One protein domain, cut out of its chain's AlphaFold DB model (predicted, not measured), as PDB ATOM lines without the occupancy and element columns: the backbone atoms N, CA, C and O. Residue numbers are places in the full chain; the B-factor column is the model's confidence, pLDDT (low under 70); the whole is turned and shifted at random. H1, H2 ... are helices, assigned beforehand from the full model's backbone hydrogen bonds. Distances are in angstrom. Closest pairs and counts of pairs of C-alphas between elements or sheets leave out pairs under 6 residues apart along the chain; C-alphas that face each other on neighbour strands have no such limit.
ATOM      1  N   GLN A 186      33.949  67.668  20.652       96.31
ATOM      2  CA  GLN A 186      35.408  67.484  20.657       96.31
ATOM      3  C   GLN A 186      36.125  68.573  21.466       96.31
ATOM      4  O   GLN A 186      36.968  68.248  22.302       96.31
ATOM      5  N   ALA A 187      35.750  69.842  21.274       96.94
ATOM      6  CA  ALA A 187      36.295  70.957  22.044       96.94
ATOM      7  C   ALA A 187      35.899  70.835  23.524       96.94
ATOM      8  O   ALA A 187      36.746  70.983  24.401       96.94
ATOM      9  N   HIS A 188      34.645  70.469  23.818       96.94
ATOM     10  CA  HIS A 188      34.186  70.208  25.184       96.94
ATOM     11  C   HIS A 188      35.010  69.099  25.859       96.94
ATOM     12  O   HIS A 188      35.482  69.271  26.982       96.94
ATOM     13  N   ALA A 189      35.252  67.978  25.172       96.56
ATOM     14  CA  ALA A 189      36.082  66.896  25.698       96.56
ATOM     15  C   ALA A 189      37.550  67.318  25.911       96.56
ATOM     16  O   ALA A 189      38.148  66.946  26.920       96.56
ATOM     17  N   ALA A 190      38.126  68.113  25.002       97.19
ATOM     18  CA  ALA A 190      39.469  68.675  25.159       97.19
ATOM     19  C   ALA A 190      39.552  69.620  26.371       97.19
ATOM     20  O   ALA A 190      40.449  69.487  27.205       97.19
ATOM     21  N   TYR A 191      38.570  70.510  26.519       97.69
ATOM     22  CA  TYR A 191      38.464  71.441  27.638       97.69
ATOM     23  C   TYR A 191      38.371  70.708  28.981       97.69
ATOM     24  O   TYR A 191      39.182  70.942  29.873       97.69
ATOM     25  N   MET A 192      37.459  69.736  29.090       96.94
ATOM     26  CA  MET A 192      37.247  68.909  30.289       96.94
ATOM     27  C   MET A 192      38.408  67.941  30.603       96.94
ATOM     28  O   MET A 192      38.405  67.280  31.647       96.94
ATOM     29  N   ASN A 193      39.416  67.855  29.729       96.75
ATOM     30  CA  ASN A 193      40.705  67.237  30.033       96.75
ATOM     31  C   ASN A 193      41.707  68.260  30.593       96.75
ATOM     32  O   ASN A 193      42.375  67.954  31.576       96.75
ATOM     33  N   GLU A 194      41.779  69.466  30.021       96.75
ATOM     34  CA  GLU A 194      42.710  70.529  30.437       96.75
ATOM     35  C   GLU A 194      42.340  71.159  31.798       96.75
ATOM     36  O   GLU A 194      43.227  71.480  32.585       96.75
ATOM     37  N   VAL A 195      41.044  71.307  32.115       96.81
ATOM     38  CA  VAL A 195      40.573  71.897  33.394       96.81
ATOM     39  C   VAL A 195      40.328  70.875  34.511       96.81
ATOM     40  O   VAL A 195      39.852  71.230  35.591       96.81
ATOM     41  N   ARG A 196      40.605  69.587  34.268       94.62
ATOM     42  CA  ARG A 196      40.158  68.488  35.134       94.62
ATOM     43  C   ARG A 196      40.760  68.577  36.540       94.62
ATOM     44  O   ARG A 196      41.946  68.332  36.731       94.62
ATOM     45  N   GLY A 197      39.909  68.836  37.532       94.19
ATOM     46  CA  GLY A 197      40.325  68.944  38.935       94.19
ATOM     47  C   GLY A 197      40.898  70.313  39.319       94.19
ATOM     48  O   GLY A 197      41.397  70.451  40.429       94.19
ATOM     49  N   LEU A 198      40.803  71.310  38.432       97.00
ATOM     50  CA  LEU A 198      41.126  72.705  38.727       97.00
ATOM     51  C   LEU A 198      39.856  73.498  39.077       97.00
ATOM     52  O   LEU A 198      38.790  73.264  38.500       97.00
ATOM     53  N   GLU A 199      39.975  74.463  39.987       96.56
ATOM     54  CA  GLU A 199      38.942  75.463  40.273       96.56
ATOM     55  C   GLU A 199      38.920  76.557  39.189       96.56
ATOM     56  O   GLU A 199      39.947  76.931  38.623       96.56
ATOM     57  N   VAL A 200      37.739  77.109  38.897       95.00
ATOM     58  CA  VAL A 200      37.564  78.172  37.884       95.00
ATOM     59  C   VAL A 200      37.985  79.557  38.403       95.00
ATOM     60  O   VAL A 200      38.295  80.447  37.616       95.00
ATOM     61  N   GLN A 201      38.016  79.753  39.724       94.88
ATOM     62  CA  GLN A 201      38.315  81.033  40.369       94.88
ATOM     63  C   GLN A 201      39.319  80.832  41.506       94.88
ATOM     64  O   GLN A 201      39.097  80.002  42.380       94.88
ATOM     65  N   ALA A 202      40.384  81.637  41.545       95.50
ATOM     66  CA  ALA A 202      41.355  81.588  42.638       95.50
ATOM     67  C   ALA A 202      40.765  82.077  43.967       95.50
ATOM     68  O   ALA A 202      40.074  83.095  44.015       95.50
ATOM     69  N   GLN A 203      41.089  81.387  45.061       94.31
ATOM     70  CA  GLN A 203      40.609  81.724  46.409       94.31
ATOM     71  C   GLN A 203      41.331  82.935  47.033       94.31
ATOM     72  O   GLN A 203      40.818  83.540  47.976       94.31
ATOM     73  N   PHE A 204      42.501  83.303  46.497       93.75
ATOM     74  CA  PHE A 204      43.347  84.395  46.979       93.75
ATOM     75  C   PHE A 204      43.850  85.267  45.820       93.75
ATOM     76  O   PHE A 204      44.102  84.781  44.718       93.75
ATOM     77  N   ASP A 205      44.029  86.561  46.085       93.88
ATOM     78  CA  ASP A 205      44.746  87.477  45.190       93.88
ATOM     79  C   ASP A 205      46.229  87.056  45.125       93.88
ATOM     80  O   ASP A 205      46.776  86.653  46.158       93.88
ATOM     81  N   PRO A 206      46.924  87.148  43.972       96.25
ATOM     82  CA  PRO A 206      48.351  86.848  43.901       96.25
ATOM     83  C   PRO A 206      49.168  87.505  45.020       96.25
ATOM     84  O   PRO A 206      49.991  86.840  45.648       96.25
ATOM     85  N   VAL A 207      48.904  88.769  45.346       96.19
ATOM     86  CA  VAL A 207      49.595  89.536  46.391       96.19
ATOM     87  C   VAL A 207      49.330  88.966  47.791       96.19
ATOM     88  O   VAL A 207      50.259  88.909  48.599       96.19
ATOM     89  N   THR A 208      48.114  88.488  48.082       93.88
ATOM     90  CA  THR A 208      47.755  87.936  49.406       93.88
ATOM     91  C   THR A 208      47.996  86.431  49.548       93.88
ATOM     92  O   THR A 208      48.059  85.938  50.672       93.88
ATOM     93  N   SER A 209      48.170  85.703  48.442       94.12
ATOM     94  CA  SER A 209      48.459  84.264  48.443       94.12
ATOM     95  C   SER A 209      49.794  83.913  49.125       94.12
ATOM     96  O   SER A 209      50.753  84.688  49.115       94.12
ATOM     97  N   THR A 210      49.888  82.697  49.669       94.06
ATOM     98  CA  THR A 210      51.118  82.121  50.252       94.06
ATOM     99  C   THR A 210      51.956  81.337  49.233       94.06
ATOM    100  O   THR A 210      52.717  80.451  49.608       94.06
ATOM    101  N   SER A 211      51.791  81.638  47.942       96.00
ATOM    102  CA  SER A 211      52.511  80.999  46.832       96.00
ATOM    103  C   SER A 211      54.034  81.182  46.936       96.00
ATOM    104  O   SER A 211      54.505  82.218  47.422       96.00
ATOM    105  N   ALA A 212      54.799  80.202  46.434       95.38
ATOM    106  CA  ALA A 212      56.264  80.224  46.432       95.38
ATOM    107  C   ALA A 212      56.853  81.274  45.471       95.38
ATOM    108  O   ALA A 212      58.022  81.647  45.594       95.38
ATOM    109  N   CYS A 213      56.052  81.803  44.538       96.31
ATOM    110  CA  CYS A 213      56.429  82.981  43.765       96.31
ATOM    111  C   CYS A 213      56.742  84.158  44.708       96.31
ATOM    112  O   CYS A 213      56.000  84.439  45.651       96.31
ATOM    113  N   THR A 214      57.828  84.891  44.451       96.56
ATOM    114  CA  THR A 214      58.205  86.033  45.302       96.56
ATOM    115  C   THR A 214      57.123  87.117  45.275       96.56
ATOM    116  O   THR A 214      56.455  87.309  44.259       96.56
ATOM    117  N   LEU A 215      56.951  87.869  46.371       96.00
ATOM    118  CA  LEU A 215      55.935  88.934  46.456       96.00
ATOM    119  C   LEU A 215      56.052  89.946  45.297       96.00
ATOM    120  O   LEU A 215      55.047  90.357  44.721       96.00
ATOM    121  N   LEU A 216      57.288  90.267  44.904       96.75
ATOM    122  CA  LEU A 216      57.630  91.085  43.741       96.75
ATOM    123  C   LEU A 216      57.029  90.532  42.432       96.75
ATOM    124  O   LEU A 216      56.396  91.275  41.686       96.75
ATOM    125  N   ILE A 217      57.175  89.230  42.168       97.38
ATOM    126  CA  ILE A 217      56.574  88.554  41.007       97.38
ATOM    127  C   ILE A 217      55.048  88.505  41.119       97.38
ATOM    128  O   ILE A 217      54.348  88.743  40.135       97.38
ATOM    129  N   ARG A 218      54.517  88.239  42.317       97.19
ATOM    130  CA  ARG A 218      53.072  88.156  42.560       97.19
ATOM    131  C   ARG A 218      52.361  89.496  42.344       97.19
ATOM    132  O   ARG A 218      51.250  89.498  41.821       97.19
ATOM    133  N   HIS A 219      53.025  90.623  42.611       96.69
ATOM    134  CA  HIS A 219      52.546  91.939  42.174       96.69
ATOM    135  C   HIS A 219      52.405  92.041  40.646       96.69
ATOM    136  O   HIS A 219      51.349  92.464  40.189       96.69
ATOM    137  N   VAL A 220      53.389  91.593  39.852       96.69
ATOM    138  CA  VAL A 220      53.285  91.645  38.375       96.69
ATOM    139  C   VAL A 220      52.206  90.709  37.844       96.69
ATOM    140  O   VAL A 220      51.510  91.067  36.901       96.69
ATOM    141  N   ILE A 221      52.032  89.525  38.441       97.44
ATOM    142  CA  ILE A 221      50.932  88.623  38.070       97.44
ATOM    143  C   ILE A 221      49.586  89.330  38.300       97.44
ATOM    144  O   ILE A 221      48.729  89.278  37.421       97.44
ATOM    145  N   ASN A 222      49.413  90.049  39.416       97.12
ATOM    146  CA  ASN A 222      48.198  90.831  39.652       97.12
ATOM    147  C   ASN A 222      48.049  91.992  38.649       97.12
ATOM    148  O   ASN A 222      47.048  92.062  37.939       97.12
ATOM    149  N   ASP A 223      49.068  92.849  38.518       96.69
ATOM    150  CA  ASP A 223      49.052  94.005  37.612       96.69
ATOM    151  C   ASP A 223      48.791  93.603  36.143       96.69
ATOM    152  O   ASP A 223      47.922  94.178  35.487       96.69
ATOM    153  N   TYR A 224      49.507  92.598  35.627       96.81
ATOM    154  CA  TYR A 224      49.466  92.215  34.212       96.81
ATOM    155  C   TYR A 224      48.305  91.275  33.861       96.81
ATOM    156  O   TYR A 224      47.682  91.451  32.812       96.81
ATOM    157  N   ILE A 225      47.999  90.265  34.689       96.38
ATOM    158  CA  ILE A 225      46.938  89.292  34.375       96.38
ATOM    159  C   ILE A 225      45.572  89.808  34.821       96.38
ATOM    160  O   ILE A 225      44.656  89.817  34.008       96.38
ATOM    161  N   PHE A 226      45.428  90.251  36.073       95.69
ATOM    162  CA  PHE A 226      44.115  90.518  36.676       95.69
ATOM    163  C   PHE A 226      43.679  91.988  36.622       95.69
ATOM    164  O   PHE A 226      42.488  92.253  36.486       95.69
ATOM    165  N   LEU A 227      44.613  92.945  36.685       94.12
ATOM    166  CA  LEU A 227      44.324  94.379  36.516       94.12
ATOM    167  C   LEU A 227      44.491  94.862  35.065       94.12
ATOM    168  O   LEU A 227      44.098  95.980  34.739       94.12
ATOM    169  N   GLY A 228      45.038  94.014  34.189       94.81
ATOM    170  CA  GLY A 228      45.078  94.222  32.742       94.81
ATOM    171  C   GLY A 228      46.157  95.175  32.218       94.81
ATOM    172  O   GLY A 228      46.191  95.385  31.007       94.81
ATOM    173  N   TYR A 229      47.042  95.703  33.073       96.56
ATOM    174  CA  TYR A 229      48.062  96.690  32.692       96.56
ATOM    175  C   TYR A 229      48.984  96.208  31.561       96.56
ATOM    176  O   TYR A 229      49.248  95.007  31.402       96.56
ATOM    177  N   SER A 230      49.507  97.158  30.782       96.25
ATOM    178  CA  SER A 230      50.514  96.891  29.753       96.25
ATOM    179  C   SER A 230      51.847  96.445  30.369       96.25
ATOM    180  O   SER A 230      52.110  96.622  31.563       96.25
ATOM    181  N   GLN A 231      52.734  95.881  29.547       96.38
ATOM    182  CA  GLN A 231      54.087  95.542  29.998       96.38
ATOM    183  C   GLN A 231      54.879  96.809  30.363       96.38
ATOM    184  O   GLN A 231      55.565  96.820  31.383       96.38
ATOM    185  N   THR A 232      54.709  97.887  29.590       96.81
ATOM    186  CA  THR A 232      55.234  99.237  29.850       96.81
ATOM    187  C   THR A 232      54.793  99.762  31.217       96.81
ATOM    188  O   THR A 232      55.622 100.202  32.009       96.81
ATOM    189  N   GLU A 233      53.498  99.665  31.536       97.38
ATOM    190  CA  GLU A 233      52.922 100.115  32.811       97.38
ATOM    191  C   GLU A 233      53.378  99.263  34.006       97.38
ATOM    192  O   GLU A 233      53.468  99.759  35.133       97.38
ATOM    193  N   CYS A 234      53.708  97.991  33.770       97.38
ATOM    194  CA  CYS A 234      54.256  97.097  34.786       97.38
ATOM    195  C   CYS A 234      55.720  97.415  35.148       97.38
ATOM    196  O   CYS A 234      56.111  97.173  36.289       97.38
ATOM    197  N   ILE A 235      56.528  97.994  34.246       97.19
ATOM    198  CA  ILE A 235      57.941  98.353  34.512       97.19
ATOM    199  C   ILE A 235      58.106  99.252  35.759       97.19
ATOM    200  O   ILE A 235      58.810  98.842  36.689       97.19
ATOM    201  N   PRO A 236      57.474 100.444  35.860       96.81
ATOM    202  CA  PRO A 236      57.632 101.308  37.031       96.81
ATOM    203  C   PRO A 236      57.042 100.687  38.304       96.81
ATOM    204  O   PRO A 236      57.548 100.945  39.396       96.81
ATOM    205  N   ARG A 237      56.014  99.833  38.186       96.75
ATOM    206  CA  ARG A 237      55.408  99.117  39.322       96.75
ATOM    207  C   ARG A 237      56.350  98.061  39.890       96.75
ATOM    208  O   ARG A 237      56.615  98.070  41.090       96.75
ATOM    209  N   TYR A 238      56.918  97.219  39.028       96.56
ATOM    210  CA  TYR A 238      57.915  96.215  39.395       96.56
ATOM    211  C   TYR A 238      59.141  96.855  40.045       96.56
ATOM    212  O   TYR A 238      59.570  96.441  41.121       96.56
ATOM    213  N   ASN A 239      59.660  97.926  39.438       96.06
ATOM    214  CA  ASN A 239      60.823  98.635  39.961       96.06
ATOM    215  C   ASN A 239      60.531  99.305  41.318       96.06
ATOM    216  O   ASN A 239      61.370  99.260  42.216       96.06
ATOM    217  N   LYS A 240      59.319  99.842  41.525       96.06
ATOM    218  CA  LYS A 240      58.881 100.377  42.828       96.06
ATOM    219  C   LYS A 240      58.833  99.313  43.934       96.06
ATOM    220  O   LYS A 240      59.057  99.652  45.091       96.06
ATOM    221  N   GLN A 241      58.592  98.047  43.590       94.75
ATOM    222  CA  GLN A 241      58.619  96.911  44.523       94.75
ATOM    223  C   GLN A 241      60.029  96.300  44.706       94.75
ATOM    224  O   GLN A 241      60.167  95.206  45.249       94.75
ATOM    225  N   GLY A 242      61.089  96.985  44.255       95.94
ATOM    226  CA  GLY A 242      62.485  96.536  44.373       95.94
ATOM    227  C   GLY A 242      63.016  95.755  43.165       95.94
ATOM    228  O   GLY A 242      64.167  95.315  43.177       95.94
ATOM    229  N   GLY A 243      62.211  95.597  42.112       96.06
ATOM    230  CA  GLY A 243      62.654  95.047  40.834       96.06
ATOM    231  C   GLY A 243      63.648  95.950  40.092       96.06
ATOM    232  O   GLY A 243      63.836  97.121  40.422       96.06
ATOM    233  N   LYS A 244      64.299  95.394  39.064       95.69
ATOM    234  CA  LYS A 244      65.205  96.125  38.164       95.69
ATOM    235  C   LYS A 244      65.020  95.655  36.720       95.69
ATOM    236  O   LYS A 244      65.716  94.752  36.267       95.69
ATOM    237  N   VAL A 245      64.074  96.258  36.000       95.94
ATOM    238  CA  VAL A 245      63.872  96.050  34.555       95.94
ATOM    239  C   VAL A 245      63.742  97.374  33.810       95.94
ATOM    240  O   VAL A 245      63.231  98.356  34.341       95.94
ATOM    241  N   THR A 246      64.190  97.380  32.557       95.38
ATOM    242  CA  THR A 246      64.154  98.538  31.645       95.38
ATOM    243  C   THR A 246      63.507  98.213  30.294       95.38
ATOM    244  O   THR A 246      63.468  99.065  29.415       95.38
ATOM    245  N   ARG A 247      63.024  96.977  30.102       96.38
ATOM    246  CA  ARG A 247      62.458  96.475  28.840       96.38
ATOM    247  C   ARG A 247      61.247  95.589  29.111       96.38
ATOM    248  O   ARG A 247      61.277  94.772  30.029       96.38
ATOM    249  N   GLU A 248      60.231  95.687  28.262       95.81
ATOM    250  CA  GLU A 248      58.977  94.930  28.385       95.81
ATOM    251  C   GLU A 248      59.189  93.414  28.345       95.81
ATOM    252  O   GLU A 248      58.668  92.689  29.189       95.81
ATOM    253  N   ALA A 249      60.075  92.934  27.466       93.88
ATOM    254  CA  ALA A 249      60.445  91.522  27.380       93.88
ATOM    255  C   ALA A 249      60.925  90.922  28.722       93.88
ATOM    256  O   ALA A 249      60.760  89.724  28.956       93.88
ATOM    257  N   ALA A 250      61.478  91.735  29.634       94.50
ATOM    258  CA  ALA A 250      61.858  91.285  30.972       94.50
ATOM    259  C   ALA A 250      60.643  91.118  31.908       94.50
ATOM    260  O   ALA A 250      60.623  90.166  32.686       94.50
ATOM    261  N   ILE A 251      59.613  91.969  31.788       96.75
ATOM    262  CA  ILE A 251      58.305  91.769  32.438       96.75
ATOM    263  C   ILE A 251      57.642  90.498  31.891       96.75
ATOM    264  O   ILE A 251      57.286  89.626  32.680       96.75
ATOM    265  N   SER A 252      57.563  90.336  30.562       93.25
ATOM    266  CA  SER A 252      57.060  89.102  29.932       93.25
ATOM    267  C   SER A 252      57.767  87.855  30.463       93.25
ATOM    268  O   SER A 252      57.110  86.917  30.909       93.25
ATOM    269  N   LYS A 253      59.107  87.841  30.473       94.62
ATOM    270  CA  LYS A 253      59.888  86.694  30.955       94.62
ATOM    271  C   LYS A 253      59.657  86.426  32.447       94.62
ATOM    272  O   LYS A 253      59.509  85.268  32.830       94.62
ATOM    273  N   ALA A 254      59.577  87.471  33.274       93.25
ATOM    274  CA  ALA A 254      59.304  87.351  34.705       93.25
ATOM    275  C   ALA A 254      57.906  86.769  34.989       93.25
ATOM    276  O   ALA A 254      57.781  85.872  35.824       93.25
ATOM    277  N   VAL A 255      56.872  87.217  34.266       94.19
ATOM    278  CA  VAL A 255      55.512  86.663  34.378       94.19
ATOM    279  C   VAL A 255      55.471  85.234  33.841       94.19
ATOM    280  O   VAL A 255      55.158  84.319  34.595       94.19
ATOM    281  N   MET A 256      55.835  85.001  32.578       93.00
ATOM    282  CA  MET A 256      55.640  83.707  31.904       93.00
ATOM    283  C   MET A 256      56.462  82.551  32.497       93.00
ATOM    284  O   MET A 256      56.097  81.387  32.321       93.00
ATOM    285  N   PHE A 257      57.545  82.847  33.225       95.56
ATOM    286  CA  PHE A 257      58.296  81.840  33.977       95.56
ATOM    287  C   PHE A 257      57.567  81.383  35.254       95.56
ATOM    288  O   PHE A 257      57.616  80.206  35.593       95.56
ATOM    289  N   ASN A 258      56.870  82.294  35.944       96.69
ATOM    290  CA  ASN A 258      56.309  82.060  37.282       96.69
ATOM    291  C   ASN A 258      54.780  81.886  37.305       96.69
ATOM    292  O   ASN A 258      54.241  81.283  38.229       96.69
ATOM    293  N   VAL A 259      54.063  82.411  36.309       96.69
ATOM    294  CA  VAL A 259      52.594  82.447  36.300       96.69
ATOM    295  C   VAL A 259      51.992  81.042  36.303       96.69
ATOM    296  O   VAL A 259      51.039  80.794  37.035       96.69
ATOM    297  N   SER A 260      52.588  80.089  35.575       95.88
ATOM    298  CA  SER A 260      52.114  78.700  35.604       95.88
ATOM    299  C   SER A 260      52.301  78.070  36.986       95.88
ATOM    300  O   SER A 260      51.401  77.371  37.432       95.88
ATOM    301  N   THR A 261      53.406  78.362  37.686       96.75
ATOM    302  CA  THR A 261      53.635  77.911  39.068       96.75
ATOM    303  C   THR A 261      52.546  78.435  39.997       96.75
ATOM    304  O   THR A 261      51.938  77.649  40.714       96.75
ATOM    305  N   TRP A 262      52.225  79.733  39.921       97.62
ATOM    306  CA  TRP A 262      51.174  80.336  40.747       97.62
ATOM    307  C   TRP A 262      49.801  79.683  40.521       97.62
ATOM    308  O   TRP A 262      49.152  79.273  41.480       97.62
ATOM    309  N   PHE A 263      49.367  79.521  39.264       97.50
ATOM    310  CA  PHE A 263      48.078  78.876  38.964       97.50
ATOM    311  C   PHE A 263      48.046  77.393  39.373       97.50
ATOM    312  O   PHE A 263      47.029  76.936  39.892       97.50
ATOM    313  N   THR A 264      49.152  76.656  39.212       96.56
ATOM    314  CA  THR A 264      49.266  75.266  39.690       96.56
ATOM    315  C   THR A 264      49.212  75.181  41.219       96.56
ATOM    316  O   THR A 264      48.502  74.329  41.742       96.56
ATOM    317  N   GLU A 265      49.883  76.079  41.945       96.69
ATOM    318  CA  GLU A 265      49.849  76.137  43.417       96.69
ATOM    319  C   GLU A 265      48.481  76.536  43.981       96.69
ATOM    320  O   GLU A 265      48.134  76.125  45.084       96.69
ATOM    321  N   GLN A 266      47.699  77.345  43.258       96.31
ATOM    322  CA  GLN A 266      46.309  77.632  43.633       96.31
ATOM    323  C   GLN A 266      45.329  76.531  43.195       96.31
ATOM    324  O   GLN A 266      44.194  76.530  43.660       96.31
ATOM    325  N   GLY A 267      45.735  75.610  42.312       97.06
ATOM    326  CA  GLY A 267      44.848  74.603  41.724       97.06
ATOM    327  C   GLY A 267      43.800  75.197  40.777       97.06
ATOM    328  O   GLY A 267      42.673  74.715  40.745       97.06
ATOM    329  N   VAL A 268      44.137  76.258  40.034       97.19
ATOM    330  CA  VAL A 268      43.177  77.087  39.277       97.19
ATOM    331  C   VAL A 268      43.420  77.010  37.769       97.19
ATOM    332  O   VAL A 268      44.563  76.949  37.310       97.19
ATOM    333  N   VAL A 269      42.341  77.062  36.982       97.31
ATOM    334  CA  VAL A 269      42.391  77.133  35.513       97.31
ATOM    335  C   VAL A 269      43.203  78.354  35.057       97.31
ATOM    336  O   VAL A 269      42.926  79.492  35.436       97.31
ATOM    337  N   ARG A 270      44.217  78.120  34.215       97.56
ATOM    338  CA  ARG A 270      45.076  79.176  33.656       97.56
ATOM    339  C   ARG A 270      44.297  79.992  32.607       97.56
ATOM    340  O   ARG A 270      43.826  79.393  31.643       97.56
ATOM    341  N   PRO A 271      44.196  81.330  32.722       97.69
ATOM    342  CA  PRO A 271      43.571  82.161  31.700       97.69
ATOM    343  C   PRO A 271      44.453  82.249  30.447       97.69
ATOM    344  O   PRO A 271      45.677  82.138  30.527       97.69
ATOM    345  N   TRP A 272      43.859  82.554  29.294       97.75
ATOM    346  CA  TRP A 272      44.532  82.577  27.987       97.75
ATOM    347  C   TRP A 272      45.773  83.491  27.925       97.75
ATOM    348  O   TRP A 272      46.754  83.197  27.238       97.75
ATOM    349  N   LYS A 273      45.770  84.590  28.695       96.12
ATOM    350  CA  LYS A 273      46.900  85.534  28.823       96.12
ATOM    351  C   LYS A 273      48.102  84.949  29.595       96.12
ATOM    352  O   LYS A 273      49.196  85.492  29.493       96.12
ATOM    353  N   ALA A 274      47.914  83.857  30.342       96.56
ATOM    354  CA  ALA A 274      48.940  83.155  31.121       96.56
ATOM    355  C   ALA A 274      49.445  81.847  30.467       96.56
ATOM    356  O   ALA A 274      50.363  81.214  30.992       96.56
ATOM    357  N   LEU A 275      48.861  81.430  29.339       96.31
ATOM    358  CA  LEU A 275      49.284  80.252  28.575       96.31
ATOM    359  C   LEU A 275      50.488  80.574  27.677       96.31
ATOM    360  O   LEU A 275      50.606  81.682  27.149       96.31
ATOM    361  N   ARG A 276      51.393  79.603  27.489       95.50
ATOM    362  CA  ARG A 276      52.532  79.734  26.561       95.50
ATOM    363  C   ARG A 276      52.044  79.653  25.116       95.50
ATOM    364  O   ARG A 276      51.012  79.048  24.853       95.50
ATOM    365  N   GLU A 277      52.805  80.189  24.163       94.56
ATOM    366  CA  GLU A 277      52.361  80.209  22.759       94.56
ATOM    367  C   GLU A 277      52.095  78.804  22.196       94.56
ATOM    368  O   GLU A 277      51.059  78.580  21.582       94.56
ATOM    369  N   ALA A 278      52.947  77.825  22.515       95.56
ATOM    370  CA  ALA A 278      52.720  76.427  22.142       95.56
ATOM    371  C   ALA A 278      51.432  75.829  22.756       95.56
ATOM    372  O   ALA A 278      50.748  75.051  22.096       95.56
ATOM    373  N   ASP A 279      51.063  76.219  23.987       96.44
ATOM    374  CA  ASP A 279      49.781  75.827  24.591       96.44
ATOM    375  C   ASP A 279      48.605  76.484  23.850       96.44
ATOM    376  O   ASP A 279      47.606  75.824  23.581       96.44
ATOM    377  N   ARG A 280      48.731  77.769  23.483       97.75
ATOM    378  CA  ARG A 280      47.696  78.514  22.746       97.75
ATOM    379  C   ARG A 280      47.453  77.948  21.349       97.75
ATOM    380  O   ARG A 280      46.298  77.803  20.962       97.75
ATOM    381  N   VAL A 281      48.512  77.590  20.620       97.06
ATOM    382  CA  VAL A 281      48.403  76.924  19.310       97.06
ATOM    383  C   VAL A 281      47.711  75.565  19.464       97.06
ATOM    384  O   VAL A 281      46.664  75.362  18.850       97.06
ATOM    385  N   ARG A 282      48.195  74.697  20.367       98.00
ATOM    386  CA  ARG A 282      47.585  73.383  20.657       98.00
ATOM    387  C   ARG A 282      46.100  73.484  21.016       98.00
ATOM    388  O   ARG A 282      45.294  72.680  20.561       98.00
ATOM    389  N   LEU A 283      45.720  74.439  21.863       97.56
ATOM    390  CA  LEU A 283      44.328  74.600  22.291       97.56
ATOM    391  C   LEU A 283      43.449  75.159  21.164       97.56
ATOM    392  O   LEU A 283      42.328  74.686  20.985       97.56
ATOM    393  N   LYS A 284      43.977  76.068  20.335       97.62
ATOM    394  CA  LYS A 284      43.281  76.586  19.150       97.62
ATOM    395  C   LYS A 284      43.021  75.491  18.106       97.62
ATOM    396  O   LYS A 284      41.937  75.460  17.530       97.62
ATOM    397  N   GLU A 285      43.962  74.567  17.905       96.56
ATOM    398  CA  GLU A 285      43.781  73.366  17.066       96.56
ATOM    399  C   GLU A 285      42.677  72.432  17.596       96.56
ATOM    400  O   GLU A 285      41.982  71.784  16.816       96.56
ATOM    401  N   LEU A 286      42.467  72.408  18.916       97.25
ATOM    402  CA  LEU A 286      41.391  71.669  19.591       97.25
ATOM    403  C   LEU A 286      40.055  72.443  19.644       97.25
ATOM    404  O   LEU A 286      39.117  71.999  20.306       97.25
ATOM    405  N   GLY A 287      39.952  73.586  18.955       97.38
ATOM    406  CA  GLY A 287      38.744  74.416  18.904       97.38
ATOM    407  C   GLY A 287      38.522  75.309  20.129       97.38
ATOM    408  O   GLY A 287      37.403  75.765  20.343       97.38
ATOM    409  N   LEU A 288      39.558  75.558  20.937       98.06
ATOM    410  CA  LEU A 288      39.476  76.346  22.170       98.06
ATOM    411  C   LEU A 288      40.234  77.672  22.036       98.06
ATOM    412  O   LEU A 288      41.461  77.682  21.938       98.06
ATOM    413  N   GLY A 289      39.511  78.791  22.061       97.75
ATOM    414  CA  GLY A 289      40.067  80.142  22.126       97.75
ATOM    415  C   GLY A 289      39.958  80.816  23.510       97.75
ATOM    416  O   GLY A 289      39.636  80.164  24.513       97.75
ATOM    417  N   PRO A 290      40.245  82.135  23.579       97.56
ATOM    418  CA  PRO A 290      40.298  82.914  24.822       97.56
ATOM    419  C   PRO A 290      39.028  82.871  25.678       97.56
ATOM    420  O   PRO A 290      39.112  82.914  26.902       97.56
ATOM    421  N   GLU A 291      37.863  82.787  25.038       97.00
ATOM    422  CA  GLU A 291      36.532  82.744  25.651       97.00
ATOM    423  C   GLU A 291      36.318  81.558  26.605       97.00
ATOM    424  O   GLU A 291      35.567  81.684  27.570       97.00
ATOM    425  N   HIS A 292      37.035  80.449  26.399       97.62
ATOM    426  CA  HIS A 292      36.988  79.270  27.274       97.62
ATOM    427  C   HIS A 292      37.934  79.387  28.485       97.62
ATOM    428  O   HIS A 292      37.731  78.754  29.526       97.62
ATOM    429  N   PHE A 293      38.960  80.235  28.370       97.88
ATOM    430  CA  PHE A 293      39.976  80.495  29.394       97.88
ATOM    431  C   PHE A 293      40.006  81.989  29.790       97.88
ATOM    432  O   PHE A 293      41.053  82.641  29.664       97.88
ATOM    433  N   PRO A 294      38.882  82.573  30.251       97.31
ATOM    434  CA  PRO A 294      38.815  83.989  30.590       97.31
ATOM    435  C   PRO A 294      39.612  84.314  31.858       97.31
ATOM    436  O   PRO A 294      39.891  83.460  32.698       97.31
ATOM    437  N   ILE A 295      39.945  85.594  32.030       96.88
ATOM    438  CA  ILE A 295      40.521  86.106  33.277       96.88
ATOM    439  C   ILE A 295      39.387  86.225  34.302       96.88
ATOM    440  O   ILE A 295      38.599  87.167  34.260       96.88
ATOM    441  N   VAL A 296      39.303  85.261  35.220       95.31
ATOM    442  CA  VAL A 296      38.351  85.273  36.340       95.31
ATOM    443  C   VAL A 296      39.022  85.938  37.549       95.31
ATOM    444  O   VAL A 296      39.979  85.368  38.078       95.31
ATOM    445  N   PRO A 297      38.572  87.120  38.019       93.00
ATOM    446  CA  PRO A 297      39.173  87.772  39.181       93.00
ATOM    447  C   PRO A 297      39.119  86.873  40.427       93.00
ATOM    448  O   PRO A 297      38.097  86.208  40.635       93.00
ATOM    449  N   PRO A 298      40.157  86.857  41.285       92.50
ATOM    450  CA  PRO A 298      40.154  86.065  42.509       92.50
ATOM    451  C   PRO A 298      38.970  86.397  43.420       92.50
ATOM    452  O   PRO A 298      38.481  87.530  43.457       92.50
ATOM    453  N   ARG A 299      38.509  85.407  44.186       91.19
ATOM    454  CA  ARG A 299      37.362  85.529  45.084       91.19
ATOM    455  C   ARG A 299      37.716  86.426  46.272       91.19
ATOM    456  O   ARG A 299      38.165  85.946  47.308       91.19
ATOM    457  N   VAL A 300      37.502  87.733  46.117       72.94
ATOM    458  CA  VAL A 300      37.792  88.748  47.143       72.94
ATOM    459  C   VAL A 300      37.077  88.394  48.452       72.94
ATOM    460  O   VAL A 300      35.867  88.599  48.592       72.94
TER     461      VAL A 300
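Overview. This is residues 186 to 300 of the 885 residues of an uncharacterized protein of Trematosphaeria pertusa (UniProt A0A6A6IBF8). Two short helices near each other, H1 and H5, make one end of an elongated body; at the other end a hairpin of H2 and H3 is crossed by the long, kinked H4. The printed part has 115 residues with five named helices, H1 to H5 in order, and no named strand: all helix. It is compact, radius of gyration of the C-alphas 14.4 A, spanning 46 by 27 by 19 A.

Arrangement. H1, residues 186 to 194, is near H5, residues 277 to 285. H2, residues 215 to 226, and H3, residues 231 to 240, form a hairpin at a shallow tilt of 27 degrees, opposite ways; their closest C-alphas, of Val 220 and Tyr 238, are 6.6 A apart. H4, residues 248 to 266, touches H2 about perpendicular, at 87 degrees, with residues 251 to 259 alone; the closest C-alphas, of Ile 221 and Val 255, are 6.2 A apart. Every O i to N i+4 pair is within hydrogen-bond range in H1 and H5, against 7 of 8 in H2, 4 of 6 in H3 and 12 of 15 in H4.

Along the chain. H1 begins at C-alpha 186 (35.408, 67.484, 20.657); H5 ends at C-alpha 285 (43.781, 73.366, 17.066). H4 measures 26.3 A.

Size, cuts and confidence. The printed part has no cut; the link from H1 to H2 is long, 20 residues. No printed residue is under 70 in pLDDT.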